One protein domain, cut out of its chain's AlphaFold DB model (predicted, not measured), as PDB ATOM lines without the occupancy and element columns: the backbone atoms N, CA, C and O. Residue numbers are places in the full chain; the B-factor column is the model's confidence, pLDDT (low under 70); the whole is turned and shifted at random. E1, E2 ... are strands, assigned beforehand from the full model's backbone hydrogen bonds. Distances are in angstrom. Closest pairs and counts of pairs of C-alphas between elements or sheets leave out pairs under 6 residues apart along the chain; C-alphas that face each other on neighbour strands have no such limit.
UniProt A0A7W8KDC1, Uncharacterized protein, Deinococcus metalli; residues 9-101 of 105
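AT A GLANCE: This is residues 9 to 101 of the 105 residues of an uncharacterized protein of Deinococcus metalli (UniProt A0A7W8KDC1). The domain is a small closed barrel of six antiparallel strands, E1 to E6, that follow each other round the ring in chain order, with E6 back beside E1. Two long loops run off the barrel: that between E3 and E4, of which residues 53 to 58 stick out, and that between E5 and E6. The printed part has 93 residues and no named helix; six named strands hold 44 of the residues, under half, and the class is all strand. The whole is compact, with a radius of gyration of the C-alphas of 13.4 A and spans of 38 by 34 by 22 A.

IN THESE COORDINATES: E1, residues 9 to 15, begins at C-alpha 9 at (125.928, 168.081, 189.293) and is 18.0 A long from first to last C-alpha. E2, residues 24 to 32, is 20.1 A long and bends by 65 degrees at residue 28. E3, residues 42 to 48, is 19.6 A long and ends at C-alpha 48 at (142.079, 158.676, 181.777). E4, residues 62 to 67, measures 16.3 A. E5, residues 73 to 81, measures 19.6 A and bends by 84 degrees at residue 77. E6, residues 96 to 101, measures 16.6 A and ends at C-alpha 101 at (126.946, 159.615, 186.606).

HOW THE PARTS SIT: The six strands form a meander, each strand the antiparallel neighbour of the one before. In the hairpin of E1 and E2, with directions 171 degrees apart, N 11 and O 28 are 2.9 A apart, within hydrogen-bond range. E3 lies on the other side of E2 from E1, with N 25 and O 45 at 2.9 A. In the hairpin of E3 and E4, N 48 and O 62 are 2.8 A apart. The pairing of E5 is staggered: its residues 73 to 76 pair with E4, with N 74 and O 65 at 2.8 A, and its residues 78 to 81 pair with E6, with N 101 and O 78 at 2.9 A. E6 and E1 close the barrel: N 98 and O 10 are 2.8 A apart, and C-alphas 97 and 11, which face each other, are 4.6 A apart. E1 and E4, E2 and E5, and E3 and E6 are apart.

THE WHOLE: The two C-alphas farthest apart are those of Gly 40 and Thr 55, at 39.0 A, while those of Thr 9 and Leu 101, the first and last printed, are 8.9 A apart. The printed part has no cut. The links E3 to E4, 13 residues, and E5 to E6, 14 residues, are long, and the link E4 to E5 is tight. The mean pLDDT of the printed part is 80.4; residues 50 to 60 and 84 to 90 are under 70.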
ATOM      1  N   THR A   9     125.841 166.884 190.139       93.31
ATOM      2  CA  THR A   9     125.928 168.081 189.293       93.31
ATOM      3  C   THR A   9     127.117 168.919 189.731       93.31
ATOM      4  O   THR A   9     127.255 169.275 190.906       93.31
ATOM      5  N   LEU A  10     127.967 169.256 188.769       94.12
ATOM      6  CA  LEU A  10     129.136 170.105 188.948       94.12
ATOM      7  C   LEU A  10     128.912 171.424 188.223       94.12
ATOM      8  O   LEU A  10     128.306 171.439 187.159       94.12
ATOM      9  N   ARG A  11     129.459 172.514 188.755       93.88
ATOM     10  CA  ARG A  11     129.543 173.784 188.039       93.88
ATOM     11  C   ARG A  11     130.988 174.160 187.795       93.88
ATOM     12  O   ARG A  11     131.765 174.237 188.749       93.88
ATOM     13  N   GLY A  12     131.341 174.390 186.538       93.38
ATOM     14  CA  GLY A  12     132.708 174.704 186.153       93.38
ATOM     15  C   GLY A  12     132.957 174.562 184.662       93.38
ATOM     16  O   GLY A  12     132.024 174.462 183.864       93.38
ATOM     17  N   ALA A  13     134.234 174.533 184.304       92.75
ATOM     18  CA  ALA A  13     134.679 174.511 182.923       92.75
ATOM     19  C   ALA A  13     135.921 173.649 182.756       92.75
ATOM     20  O   ALA A  13     136.734 173.470 183.673       92.75
ATOM     21  N   TRP A  14     136.119 173.181 181.534       91.19
ATOM     22  CA  TRP A  14     137.363 172.545 181.163       91.19
ATOM     23  C   TRP A  14     138.480 173.566 180.920       91.19
ATOM     24  O   TRP A  14     138.292 174.613 180.297       91.19
ATOM     25  N   ARG A  15     139.687 173.219 181.363       90.31
ATOM     26  CA  ARG A  15     140.920 173.986 181.173       90.31
ATOM     27  C   ARG A  15     141.899 173.175 180.326       90.31
ATOM     28  O   ARG A  15     142.201 172.036 180.660       90.31
ATOM     29  N   GLY A  16     142.369 173.777 179.232       85.69
ATOM     30  CA  GLY A  16     143.171 173.131 178.183       85.69
ATOM     31  C   GLY A  16     142.414 173.054 176.852       85.69
ATOM     32  O   GLY A  16     141.233 173.416 176.785       85.69
ATOM     33  N   GLN A  17     143.093 172.631 175.784       80.69
ATOM     34  CA  GLN A  17     142.502 172.593 174.442       80.69
ATOM     35  C   GLN A  17     141.559 171.390 174.277       80.69
ATOM     36  O   GLN A  17     141.851 170.311 174.791       80.69
ATOM     37  N   PRO A  18     140.432 171.526 173.555       77.19
ATOM     38  CA  PRO A  18     139.619 170.374 173.178       77.19
ATOM     39  C   PRO A  18     140.465 169.308 172.463       77.19
ATOM     40  O   PRO A  18     141.201 169.623 171.530       77.19
ATOM     41  N   GLY A  19     140.362 168.055 172.907       72.25
ATOM     42  CA  GLY A  19     141.157 166.936 172.385       72.25
ATOM     43  C   GLY A  19     142.522 166.731 173.053       72.25
ATOM     44  O   GLY A  19     143.174 165.732 172.761       72.25
ATOM     45  N   ASP A  20     142.937 167.621 173.957       79.88
ATOM     46  CA  ASP A  20     144.101 167.408 174.819       79.88
ATOM     47  C   ASP A  20     143.773 166.343 175.889       79.88
ATOM     48  O   ASP A  20     142.813 166.528 176.645       79.88
ATOM     49  N   PRO A  21     144.511 165.217 175.961       74.81
ATOM     50  CA  PRO A  21     144.274 164.186 176.970       74.81
ATOM     51  C   PRO A  21     144.555 164.667 178.399       74.81
ATOM     52  O   PRO A  21     143.964 164.131 179.333       74.81
ATOM     53  N   ASP A  22     145.400 165.688 178.567       82.75
ATOM     54  CA  ASP A  22     145.753 166.252 179.871       82.75
ATOM     55  C   ASP A  22     144.810 167.394 180.286       82.75
ATOM     56  O   ASP A  22     145.038 168.076 181.289       82.75
ATOM     57  N   ARG A  23     143.727 167.624 179.529       87.19
ATOM     58  CA  ARG A  23     142.710 168.619 179.875       87.19
ATOM     59  C   ARG A  23     142.043 168.247 181.196       87.19
ATOM     60  O   ARG A  23     141.718 167.086 181.449       87.19
ATOM     61  N   VAL A  24     141.780 169.257 182.021       91.69
ATOM     62  CA  VAL A  24     141.180 169.072 183.348       91.69
ATOM     63  C   VAL A  24     139.952 169.956 183.483       91.69
ATOM     64  O   VAL A  24     140.002 171.159 183.229       91.69
ATOM     65  N   PHE A  25     138.832 169.368 183.881       92.88
ATOM     66  CA  PHE A  25     137.672 170.123 184.324       92.88
ATOM     67  C   PHE A  25     137.925 170.622 185.736       92.88
ATOM     68  O   PHE A  25     138.294 169.830 186.601       92.88
ATOM     69  N   HIS A  26     137.691 171.903 185.981       94.44
ATOM     70  CA  HIS A  26     137.740 172.485 187.316       94.44
ATOM     71  C   HIS A  26     136.369 173.035 187.667       94.44
ATOM     72  O   HIS A  26     135.803 173.815 186.900       94.44
ATOM     73  N   GLY A  27     135.861 172.670 188.840       94.44
ATOM     74  CA  GLY A  27     134.552 173.133 189.263       94.44
ATOM     75  C   GLY A  27     134.269 172.929 190.740       94.44
ATOM     76  O   GLY A  27     135.153 172.649 191.549       94.44
ATOM     77  N   THR A  28     132.997 173.073 191.082       95.19
ATOM     78  CA  THR A  28     132.454 172.857 192.427       95.19
ATOM     79  C   THR A  28     131.246 171.937 192.336       95.19
ATOM     80  O   THR A  28     130.456 172.047 191.399       95.19
ATOM     81  N   VAL A  29     131.079 171.042 193.308       94.00
ATOM     82  CA  VAL A  29     129.873 170.213 193.420       94.00
ATOM     83  C   VAL A  29     128.701 171.106 193.822       94.00
ATOM     84  O   VAL A  29     128.725 171.703 194.895       94.00
ATOM     85  N   VAL A  30     127.669 171.206 192.987       93.94
ATOM     86  CA  VAL A  30     126.468 172.012 193.284       93.94
ATOM     87  C   VAL A  30     125.277 171.156 193.708       93.94
ATOM     88  O   VAL A  30     124.418 171.629 194.448       93.94
ATOM     89  N   HIS A  31     125.254 169.888 193.300       92.12
ATOM     90  CA  HIS A  31     124.304 168.877 193.756       92.12
ATOM     91  C   HIS A  31     125.005 167.519 193.812       92.12
ATOM     92  O   HIS A  31     125.837 167.232 192.953       92.12
ATOM     93  N   SER A  32     124.679 166.687 194.796       90.19
ATOM     94  CA  SER A  32     125.190 165.320 194.870       90.19
ATOM     95  C   SER A  32     124.333 164.470 195.795       90.19
ATOM     96  O   SER A  32     124.136 164.842 196.952       90.19
ATOM     97  N   ASP A  33     123.912 163.312 195.298       86.94
ATOM     98  CA  ASP A  33     123.354 162.223 196.107       86.94
ATOM     99  C   ASP A  33     124.431 161.188 196.500       86.94
ATOM    100  O   ASP A  33     124.171 160.270 197.278       86.94
ATOM    101  N   HIS A  34     125.664 161.347 195.999       84.94
ATOM    102  CA  HIS A  34     126.774 160.434 196.257       84.94
ATOM    103  C   HIS A  34     127.497 160.784 197.577       84.94
ATOM    104  O   HIS A  34     127.941 161.928 197.743       84.94
ATOM    105  N   PRO A  35     127.699 159.819 198.501       82.44
ATOM    106  CA  PRO A  35     128.228 160.076 199.848       82.44
ATOM    107  C   PRO A  35     129.653 160.650 199.858       82.44
ATOM    108  O   PRO A  35     129.980 161.462 200.720       82.44
ATOM    109  N   ASP A  36     130.481 160.279 198.877       83.06
ATOM    110  CA  ASP A  36     131.869 160.761 198.760       83.06
ATOM    111  C   ASP A  36     132.013 162.092 197.994       83.06
ATOM    112  O   ASP A  36     133.126 162.532 197.712       83.06
ATOM    113  N   SER A  37     130.903 162.748 197.637       83.81
ATOM    114  CA  SER A  37     130.905 164.011 196.889       83.81
ATOM    115  C   SER A  37     130.088 165.082 197.623       83.81
ATOM    116  O   SER A  37     128.939 165.343 197.264       83.81
ATOM    117  N   PRO A  38     130.637 165.715 198.677       87.56
ATOM    118  CA  PRO A  38     129.956 166.787 199.395       87.56
ATOM    119  C   PRO A  38     129.691 168.015 198.515       87.56
ATOM    120  O   PRO A  38     130.586 168.540 197.849       87.56
ATOM    121  N   VAL A  39     128.457 168.523 198.585       93.12
ATOM    122  CA  VAL A  39     128.052 169.788 197.956       93.12
ATOM    123  C   VAL A  39     128.888 170.953 198.501       93.12
ATOM    124  O   VAL A  39     129.179 171.031 199.693       93.12
ATOM    125  N   GLY A  40     129.275 171.867 197.613       92.19
ATOM    126  CA  GLY A  40     130.146 173.009 197.892       92.19
ATOM    127  C   GLY A  40     131.642 172.679 197.857       92.19
ATOM    128  O   GLY A  40     132.461 173.593 197.921       92.19
ATOM    129  N   GLY A  41     132.013 171.400 197.733       89.88
ATOM    130  CA  GLY A  41     133.405 170.981 197.627       89.88
ATOM    131  C   GLY A  41     134.015 171.323 196.262       89.88
ATOM    132  O   GLY A  41     133.344 171.154 195.236       89.88
ATOM    133  N   PRO A  42     135.286 171.773 196.211       92.94
ATOM    134  CA  PRO A  42     136.004 171.880 194.951       92.94
ATOM    135  C   PRO A  42     136.187 170.486 194.348       92.94
ATOM    136  O   PRO A  42     136.383 169.500 195.062       92.94
ATOM    137  N   CYS A  43     136.136 170.405 193.025       93.38
ATOM    138  CA  CYS A  43     136.292 169.154 192.302       93.38
ATOM    139  C   CYS A  43     137.095 169.348 191.019       93.38
ATOM    140  O   CYS A  43     137.187 170.451 190.463       93.38
ATOM    141  N   ARG A  44     137.652 168.241 190.534       94.62
ATOM    142  CA  ARG A  44     138.256 168.156 189.208       94.62
ATOM    143  C   ARG A  44     137.794 166.900 188.485       94.62
ATOM    144  O   ARG A  44     137.625 165.864 189.123       94.62
ATOM    145  N   VAL A  45     137.633 166.974 187.168       92.88
ATOM    146  CA  VAL A  45     137.418 165.786 186.327       92.88
ATOM    147  C   VAL A  45     138.570 165.659 185.346       92.88
ATOM    148  O   VAL A  45     138.926 166.621 184.668       92.88
ATOM    149  N   THR A  46     139.155 164.470 185.283       91.81
ATOM    150  CA  THR A  46     140.215 164.116 184.335       91.81
ATOM    151  C   THR A  46     139.727 163.018 183.404       91.81
ATOM    152  O   THR A  46     138.889 162.202 183.794       91.81
ATOM    153  N   TYR A  47     140.258 162.971 182.186       87.12
ATOM    154  CA  TYR A  47     140.030 161.863 181.266       87.12
ATOM    155  C   TYR A  47     141.238 160.923 181.286       87.12
ATOM    156  O   TYR A  47     142.330 161.277 180.854       87.12
ATOM    157  N   GLU A  48     141.054 159.714 181.802       84.50
ATOM    158  CA  GLU A  48     142.079 158.676 181.777       84.50
ATOM    159  C   GLU A  48     141.924 157.848 180.502       84.50
ATOM    160  O   GLU A  48     141.031 157.002 180.393       84.50
ATOM    161  N   ALA A  49     142.800 158.087 179.524       70.94
ATOM    162  CA  ALA A  49     142.868 157.268 178.322       70.94
ATOM    163  C   ALA A  49     143.199 155.808 178.680       70.94
ATOM    164  O   ALA A  49     144.091 155.537 179.489       70.94
ATOM    165  N   SER A  50     142.506 154.851 178.056       62.00
ATOM    166  CA  SER A  50     142.863 153.439 178.196       62.00
ATOM    167  C   SER A  50     144.258 153.215 177.603       62.00
ATOM    168  O   SER A  50     144.471 153.403 176.407       62.00
ATOM    169  N   LEU A  51     145.221 152.814 178.439       55.00
ATOM    170  CA  LEU A  51     146.571 152.433 177.996       55.00
ATOM    171  C   LEU A  51     146.590 151.068 177.284       55.00
ATOM    172  O   LEU A  51     147.628 150.644 176.774       55.00
ATOM    173  N   GLN A  52     145.464 150.350 177.269       54.53
ATOM    174  CA  GLN A  52     145.346 149.072 176.582       54.53
ATOM    175  C   GLN A  52     144.952 149.277 175.120       54.53
ATOM    176  O   GLN A  52     144.288 150.246 174.759       54.53
ATOM    177  N   ARG A  53     145.363 148.337 174.255       51.62
ATOM    178  CA  ARG A  53     144.858 148.275 172.878       51.62
ATOM    179  C   ARG A  53     143.331 148.230 172.940       51.62
ATOM    180  O   ARG A  53     142.785 147.232 173.387       51.62
ATOM    181  N   VAL A  54     142.692 149.304 172.484       53.38
ATOM    182  CA  VAL A  54     141.244 149.437 172.286       53.38
ATOM    183  C   VAL A  54     140.787 148.257 171.426       53.38
ATOM    184  O   VAL A  54     141.066 148.212 170.227       53.38
ATOM    185  N   THR A  55     140.177 147.247 172.048       52.22
ATOM    186  CA  THR A  55     139.747 146.023 171.353       52.22
ATOM    187  C   THR A  55     138.362 146.159 170.742       52.22
ATOM    188  O   THR A  55     138.029 145.412 169.822       52.22
ATOM    189  N   ALA A  56     137.575 147.128 171.212       50.19
ATOM    190  CA  ALA A  56     136.237 147.399 170.722       50.19
ATOM    191  C   ALA A  56     136.002 148.909 170.523       50.19
ATOM    192  O   ALA A  56     136.510 149.724 171.299       50.19
ATOM    193  N   PRO A  57     135.202 149.307 169.513       42.88
ATOM    194  CA  PRO A  57     134.661 150.660 169.448       42.88
ATOM    195  C   PRO A  57     133.837 150.905 170.717       42.88
ATOM    196  O   PRO A  57     132.847 150.210 170.940       42.88
ATOM    197  N   GLY A  58     134.268 151.836 171.569       50.56
ATOM    198  CA  GLY A  58     133.674 152.046 172.894       50.56
ATOM    199  C   GLY A  58     134.669 152.026 174.055       50.56
ATOM    200  O   GLY A  58     134.387 152.668 175.059       50.56
ATOM    201  N   ASP A  59     135.855 151.417 173.898       52.84
ATOM    202  CA  ASP A  59     136.958 151.470 174.887       52.84
ATOM    203  C   ASP A  59     137.699 152.826 174.847       52.84
ATOM    204  O   ASP A  59     138.927 152.922 174.937       52.84
ATOM    205  N   HIS A  60     136.942 153.901 174.649       60.84
ATOM    206  CA  HIS A  60     137.418 155.258 174.847       60.84
ATOM    207  C   HIS A  60     137.577 155.444 176.363       60.84
ATOM    208  O   HIS A  60     136.825 154.860 177.136       60.84
ATOM    209  N   GLY A  61     138.618 156.155 176.788       70.94
ATOM    210  CA  GLY A  61     138.994 156.337 178.190       70.94
ATOM    211  C   GLY A  61     137.849 156.720 179.133       70.94
ATOM    212  O   GLY A  61     136.734 157.051 178.732       70.94
ATOM    213  N   ARG A  62     138.131 156.685 180.430       85.12
ATOM    214  CA  ARG A  62     137.133 156.948 181.473       85.12
ATOM    215  C   ARG A  62     137.307 158.339 182.060       85.12
ATOM    216  O   ARG A  62     138.430 158.803 182.242       85.12
ATOM    217  N   TYR A  63     136.201 158.974 182.424       89.94
ATOM    218  CA  TYR A  63     136.255 160.177 183.244       89.94
ATOM    219  C   TYR A  63     136.391 159.794 184.715       89.94
ATOM    220  O   TYR A  63     135.723 158.873 185.189       89.94
ATOM    221  N   VAL A  64     137.246 160.509 185.437       92.00
ATOM    222  CA  VAL A  64     137.453 160.326 186.875       92.00
ATOM    223  C   VAL A  64     137.210 161.653 187.574       92.00
ATOM    224  O   VAL A  64     137.883 162.642 187.285       92.00
ATOM    225  N   LEU A  65     136.232 161.669 188.476       93.12
ATOM    226  CA  LEU A  65     135.917 162.793 189.348       93.12
ATOM    227  C   LEU A  65     136.745 162.692 190.625       93.12
ATOM    228  O   LEU A  65     136.670 161.699 191.341       93.12
ATOM    229  N   HIS A  66     137.495 163.739 190.941       93.38
ATOM    230  CA  HIS A  66     138.226 163.870 192.197       93.38
ATOM    231  C   HIS A  66     137.588 164.985 193.019       93.38
ATOM    232  O   HIS A  66     137.366 166.084 192.499       93.38
ATOM    233  N   ILE A  67     137.312 164.710 194.293       90.12
ATOM    234  CA  ILE A  67     136.709 165.670 195.221       90.12
ATOM    235  C   ILE A  67     137.764 166.146 196.224       90.12
ATOM    236  O   ILE A  67     138.406 165.338 196.899       90.12
ATOM    237  N   GLY A  68     137.946 167.464 196.327       83.50
ATOM    238  CA  GLY A  68     139.015 168.064 197.126       83.50
ATOM    239  C   GLY A  68     140.408 167.553 196.743       83.50
ATOM    240  O   GLY A  68     140.693 167.313 195.571       83.50
ATOM    241  N   ASP A  69     141.253 167.356 197.756       75.56
ATOM    242  CA  ASP A  69     142.607 166.794 197.623       75.56
ATOM    243  C   ASP A  69     142.646 165.277 197.879       75.56
ATOM    244  O   ASP A  69     143.687 164.712 198.216       75.56
ATOM    245  N   THR A  70     141.503 164.592 197.773       71.69
ATOM    246  CA  THR A  70     141.477 163.144 197.988       71.69
ATOM    247  C   THR A  70     142.153 162.408 196.834       71.69
ATOM    248  O   THR A  70     141.941 162.707 195.661       71.69
ATOM    249  N   GLU A  71     142.961 161.397 197.165       71.00
ATOM    250  CA  GLU A  71     143.549 160.499 196.157       71.00
ATOM    251  C   GLU A  71     142.527 159.504 195.582       71.00
ATOM    252  O   GLU A  71     142.820 158.784 194.629       71.00
ATOM    253  N   ARG A  72     141.321 159.431 196.161       79.50
ATOM    254  CA  ARG A  72     140.258 158.535 195.703       79.50
ATOM    255  C   ARG A  72     139.402 159.237 194.654       79.50
ATOM    256  O   ARG A  72     138.610 160.114 194.979       79.50
ATOM    257  N   GLY A  73     139.552 158.812 193.404       87.44
ATOM    258  CA  GLY A  73     138.693 159.232 192.302       87.44
ATOM    259  C   GLY A  73     137.442 158.359 192.170       87.44
ATOM    260  O   GLY A  73     137.507 157.138 192.324       87.44
ATOM    261  N   ILE A  74     136.313 158.980 191.840       90.38
ATOM    262  CA  ILE A  74     135.069 158.312 191.449       90.38
ATOM    263  C   ILE A  74     135.106 158.135 189.932       90.38
ATOM    264  O   ILE A  74     135.151 159.111 189.179       90.38
ATOM    265  N   VAL A  75     135.092 156.887 189.469       90.75
ATOM    266  CA  VAL A  75     134.988 156.593 188.035       90.75
ATOM    267  C   VAL A  75     133.579 156.938 187.569       90.75
ATOM    268  O   VAL A  75     132.602 156.513 188.181       90.75
ATOM    269  N   LEU A  76     133.470 157.693 186.482       88.62
ATOM    270  CA  LEU A  76     132.193 158.098 185.911       88.62
ATOM    271  C   LEU A  76     131.851 157.223 184.702       88.62
ATOM    272  O   LEU A  76     132.650 157.085 183.776       88.62
ATOM    273  N   ALA A  77     130.630 156.692 184.680       85.31
ATOM    274  CA  ALA A  77     130.043 156.087 183.488       85.31
ATOM    275  C   ALA A  77     129.650 157.149 182.451       85.31
ATOM    276  O   ALA A  77     129.630 156.876 181.251       85.31
ATOM    277  N   ARG A  78     129.327 158.369 182.902       86.06
ATOM    278  CA  ARG A  78     128.984 159.490 182.024       86.06
ATOM    279  C   ARG A  78     129.394 160.822 182.638       86.06
ATOM    280  O   ARG A  78     129.176 161.050 183.823       86.06
ATOM    281  N   PHE A  79     129.906 161.714 181.796       88.75
ATOM    282  CA  PHE A  79     130.147 163.117 182.122       88.75
ATOM    283  C   PHE A  79     129.786 163.989 180.916       88.75
ATOM    284  O   PHE A  79     130.270 163.739 179.814       88.75
ATOM    285  N   THR A  80     128.879 164.951 181.082       87.88
ATOM    286  CA  THR A  80     128.368 165.779 179.975       87.88
ATOM    287  C   THR A  80     127.915 167.145 180.467       87.88
ATOM    288  O   THR A  80     127.393 167.249 181.572       87.88
ATOM    289  N   SER A  81     128.036 168.178 179.636       85.81
ATOM    290  CA  SER A  81     127.416 169.476 179.920       85.81
ATOM    291  C   SER A  81     125.887 169.359 179.917       85.81
ATOM    292  O   SER A  81     125.308 168.614 179.117       85.81
ATOM    293  N   ALA A  82     125.237 170.121 180.796       79.56
ATOM    294  CA  ALA A  82     123.799 170.332 180.802       79.56
ATOM    295  C   ALA A  82     123.340 171.055 179.527       79.56
ATOM    296  O   ALA A  82     122.355 170.646 178.911       79.56
ATOM    297  N   ALA A  83     124.079 172.068 179.064       72.69
ATOM    298  CA  ALA A  83     123.774 172.789 177.830       72.69
ATOM    299  C   ALA A  83     123.980 171.945 176.564       72.69
ATOM    300  O   ALA A  83     123.319 172.219 175.567       72.69
ATOM    301  N   ALA A  84     124.797 170.886 176.592       61.31
ATOM    302  CA  ALA A  84     124.907 169.944 175.470       61.31
ATOM    303  C   ALA A  84     123.591 169.188 175.179       61.31
ATOM    304  O   ALA A  84     123.428 168.609 174.106       61.31
ATOM    305  N   SER A  85     122.628 169.206 176.111       56.91
ATOM    306  CA  SER A  85     121.255 168.736 175.865       56.91
ATOM    307  C   SER A  85     120.377 169.754 175.116       56.91
ATOM    308  O   SER A  85     119.287 169.416 174.654       56.91
ATOM    309  N   SER A  86     120.857 170.989 174.958       55.44
ATOM    310  CA  SER A  86     120.227 172.052 174.180       55.44
ATOM    311  C   SER A  86     120.893 172.167 172.805       55.44
ATOM    312  O   SER A  86     122.087 171.933 172.657       55.44
ATOM    313  N   ALA A  87     120.140 172.543 171.769       54.41
ATOM    314  CA  ALA A  87     120.640 172.644 170.390       54.41
ATOM    315  C   ALA A  87     121.645 173.801 170.148       54.41
ATOM    316  O   ALA A  87     121.869 174.188 169.001       54.41
ATOM    317  N   HIS A  88     122.213 174.390 171.203       53.72
ATOM    318  CA  HIS A  88     123.212 175.449 171.110       53.72
ATOM    319  C   HIS A  88     124.628 174.875 171.094       53.72
ATOM    320  O   HIS A  88     124.924 173.886 171.759       53.72
ATOM    321  N   ALA A  89     125.516 175.531 170.343       58.78
ATOM    322  CA  ALA A  89     126.944 175.256 170.394       58.78
ATOM    323  C   ALA A  89     127.442 175.480 171.831       58.78
ATOM    324  O   ALA A  89     127.456 176.611 172.315       58.78
ATOM    325  N   HIS A  90     127.787 174.392 172.517       65.25
ATOM    326  CA  HIS A  90     128.320 174.435 173.871       65.25
ATOM    327  C   HIS A  90     129.818 174.760 173.814       65.25
ATOM    328  O   HIS A  90     130.592 174.029 173.194       65.25
ATOM    329  N   ASP A  91     130.213 175.868 174.443       72.56
ATOM    330  CA  ASP A  91     131.618 176.211 174.660       72.56
ATOM    331  C   ASP A  91     132.065 175.663 176.018       72.56
ATOM    332  O   ASP A  91     131.754 176.213 177.074       72.56
ATOM    333  N   GLU A  92     132.820 174.569 175.975       73.69
ATOM    334  CA  GLU A  92     133.318 173.854 177.152       73.69
ATOM    335  C   GLU A  92     134.345 174.648 177.983       73.69
ATOM    336  O   GLU A  92     134.757 174.185 179.049       73.69
ATOM    337  N   ALA A  93     134.814 175.803 177.492       75.00
ATOM    338  CA  ALA A  93     135.712 176.695 178.228       75.00
ATOM    339  C   ALA A  93     134.971 177.681 179.150       75.00
ATOM    340  O   ALA A  93     135.615 178.348 179.972       75.00
ATOM    341  N   LEU A  94     133.643 177.781 179.025       80.38
ATOM    342  CA  LEU A  94     132.793 178.606 179.878       80.38
ATOM    343  C   LEU A  94     132.268 177.804 181.071       80.38
ATOM    344  O   LEU A  94     132.003 176.609 180.957       80.38
ATOM    345  N   ASP A  95     132.118 178.478 182.214       81.19
ATOM    346  CA  ASP A  95     131.535 177.855 183.402       81.19
ATOM    347  C   ASP A  95     130.061 177.534 183.145       81.19
ATOM    348  O   ASP A  95     129.242 178.434 182.940       81.19
ATOM    349  N   ASP A  96     129.734 176.250 183.206       88.19
ATOM    350  CA  ASP A  96     128.398 175.712 182.963       88.19
ATOM    351  C   ASP A  96     128.079 174.622 183.990       88.19
ATOM    352  O   ASP A  96     128.946 174.211 184.772       88.19
ATOM    353  N   ASP A  97     126.837 174.155 183.992       90.75
ATOM    354  CA  ASP A  97     126.435 172.989 184.762       90.75
ATOM    355  C   ASP A  97     126.770 171.710 183.979       90.75
ATOM    356  O   ASP A  97     126.549 171.599 182.770       90.75
ATOM    357  N   TRP A  98     127.318 170.724 184.681       91.88
ATOM    358  CA  TRP A  98     127.755 169.443 184.143       91.88
ATOM    359  C   TRP A  98     127.172 168.301 184.959       91.88
ATOM    360  O   TRP A  98     127.192 168.308 186.188       91.88
ATOM    361  N   TYR A  99     126.688 167.291 184.254       91.50
ATOM    362  CA  TYR A  99     126.063 166.106 184.812       91.50
ATOM    363  C   TYR A  99     127.052 164.949 184.827       91.50
ATOM    364  O   TYR A  99     127.596 164.565 183.786       91.50
ATOM    365  N   ALA A 100     127.254 164.386 186.013       90.88
ATOM    366  CA  ALA A 100     128.106 163.236 186.252       90.88
ATOM    367  C   ALA A 100     127.270 162.057 186.765       90.88
ATOM    368  O   ALA A 100     126.449 162.196 187.674       90.88
ATOM    369  N   LEU A 101     127.501 160.889 186.167       90.00
ATOM    370  CA  LEU A 101     126.946 159.615 186.606       90.00
ATOM    371  C   LEU A 101     128.104 158.704 187.024       90.00
ATOM    372  O   LEU A 101     128.890 158.311 186.150       90.00
TER     373      LEU A 101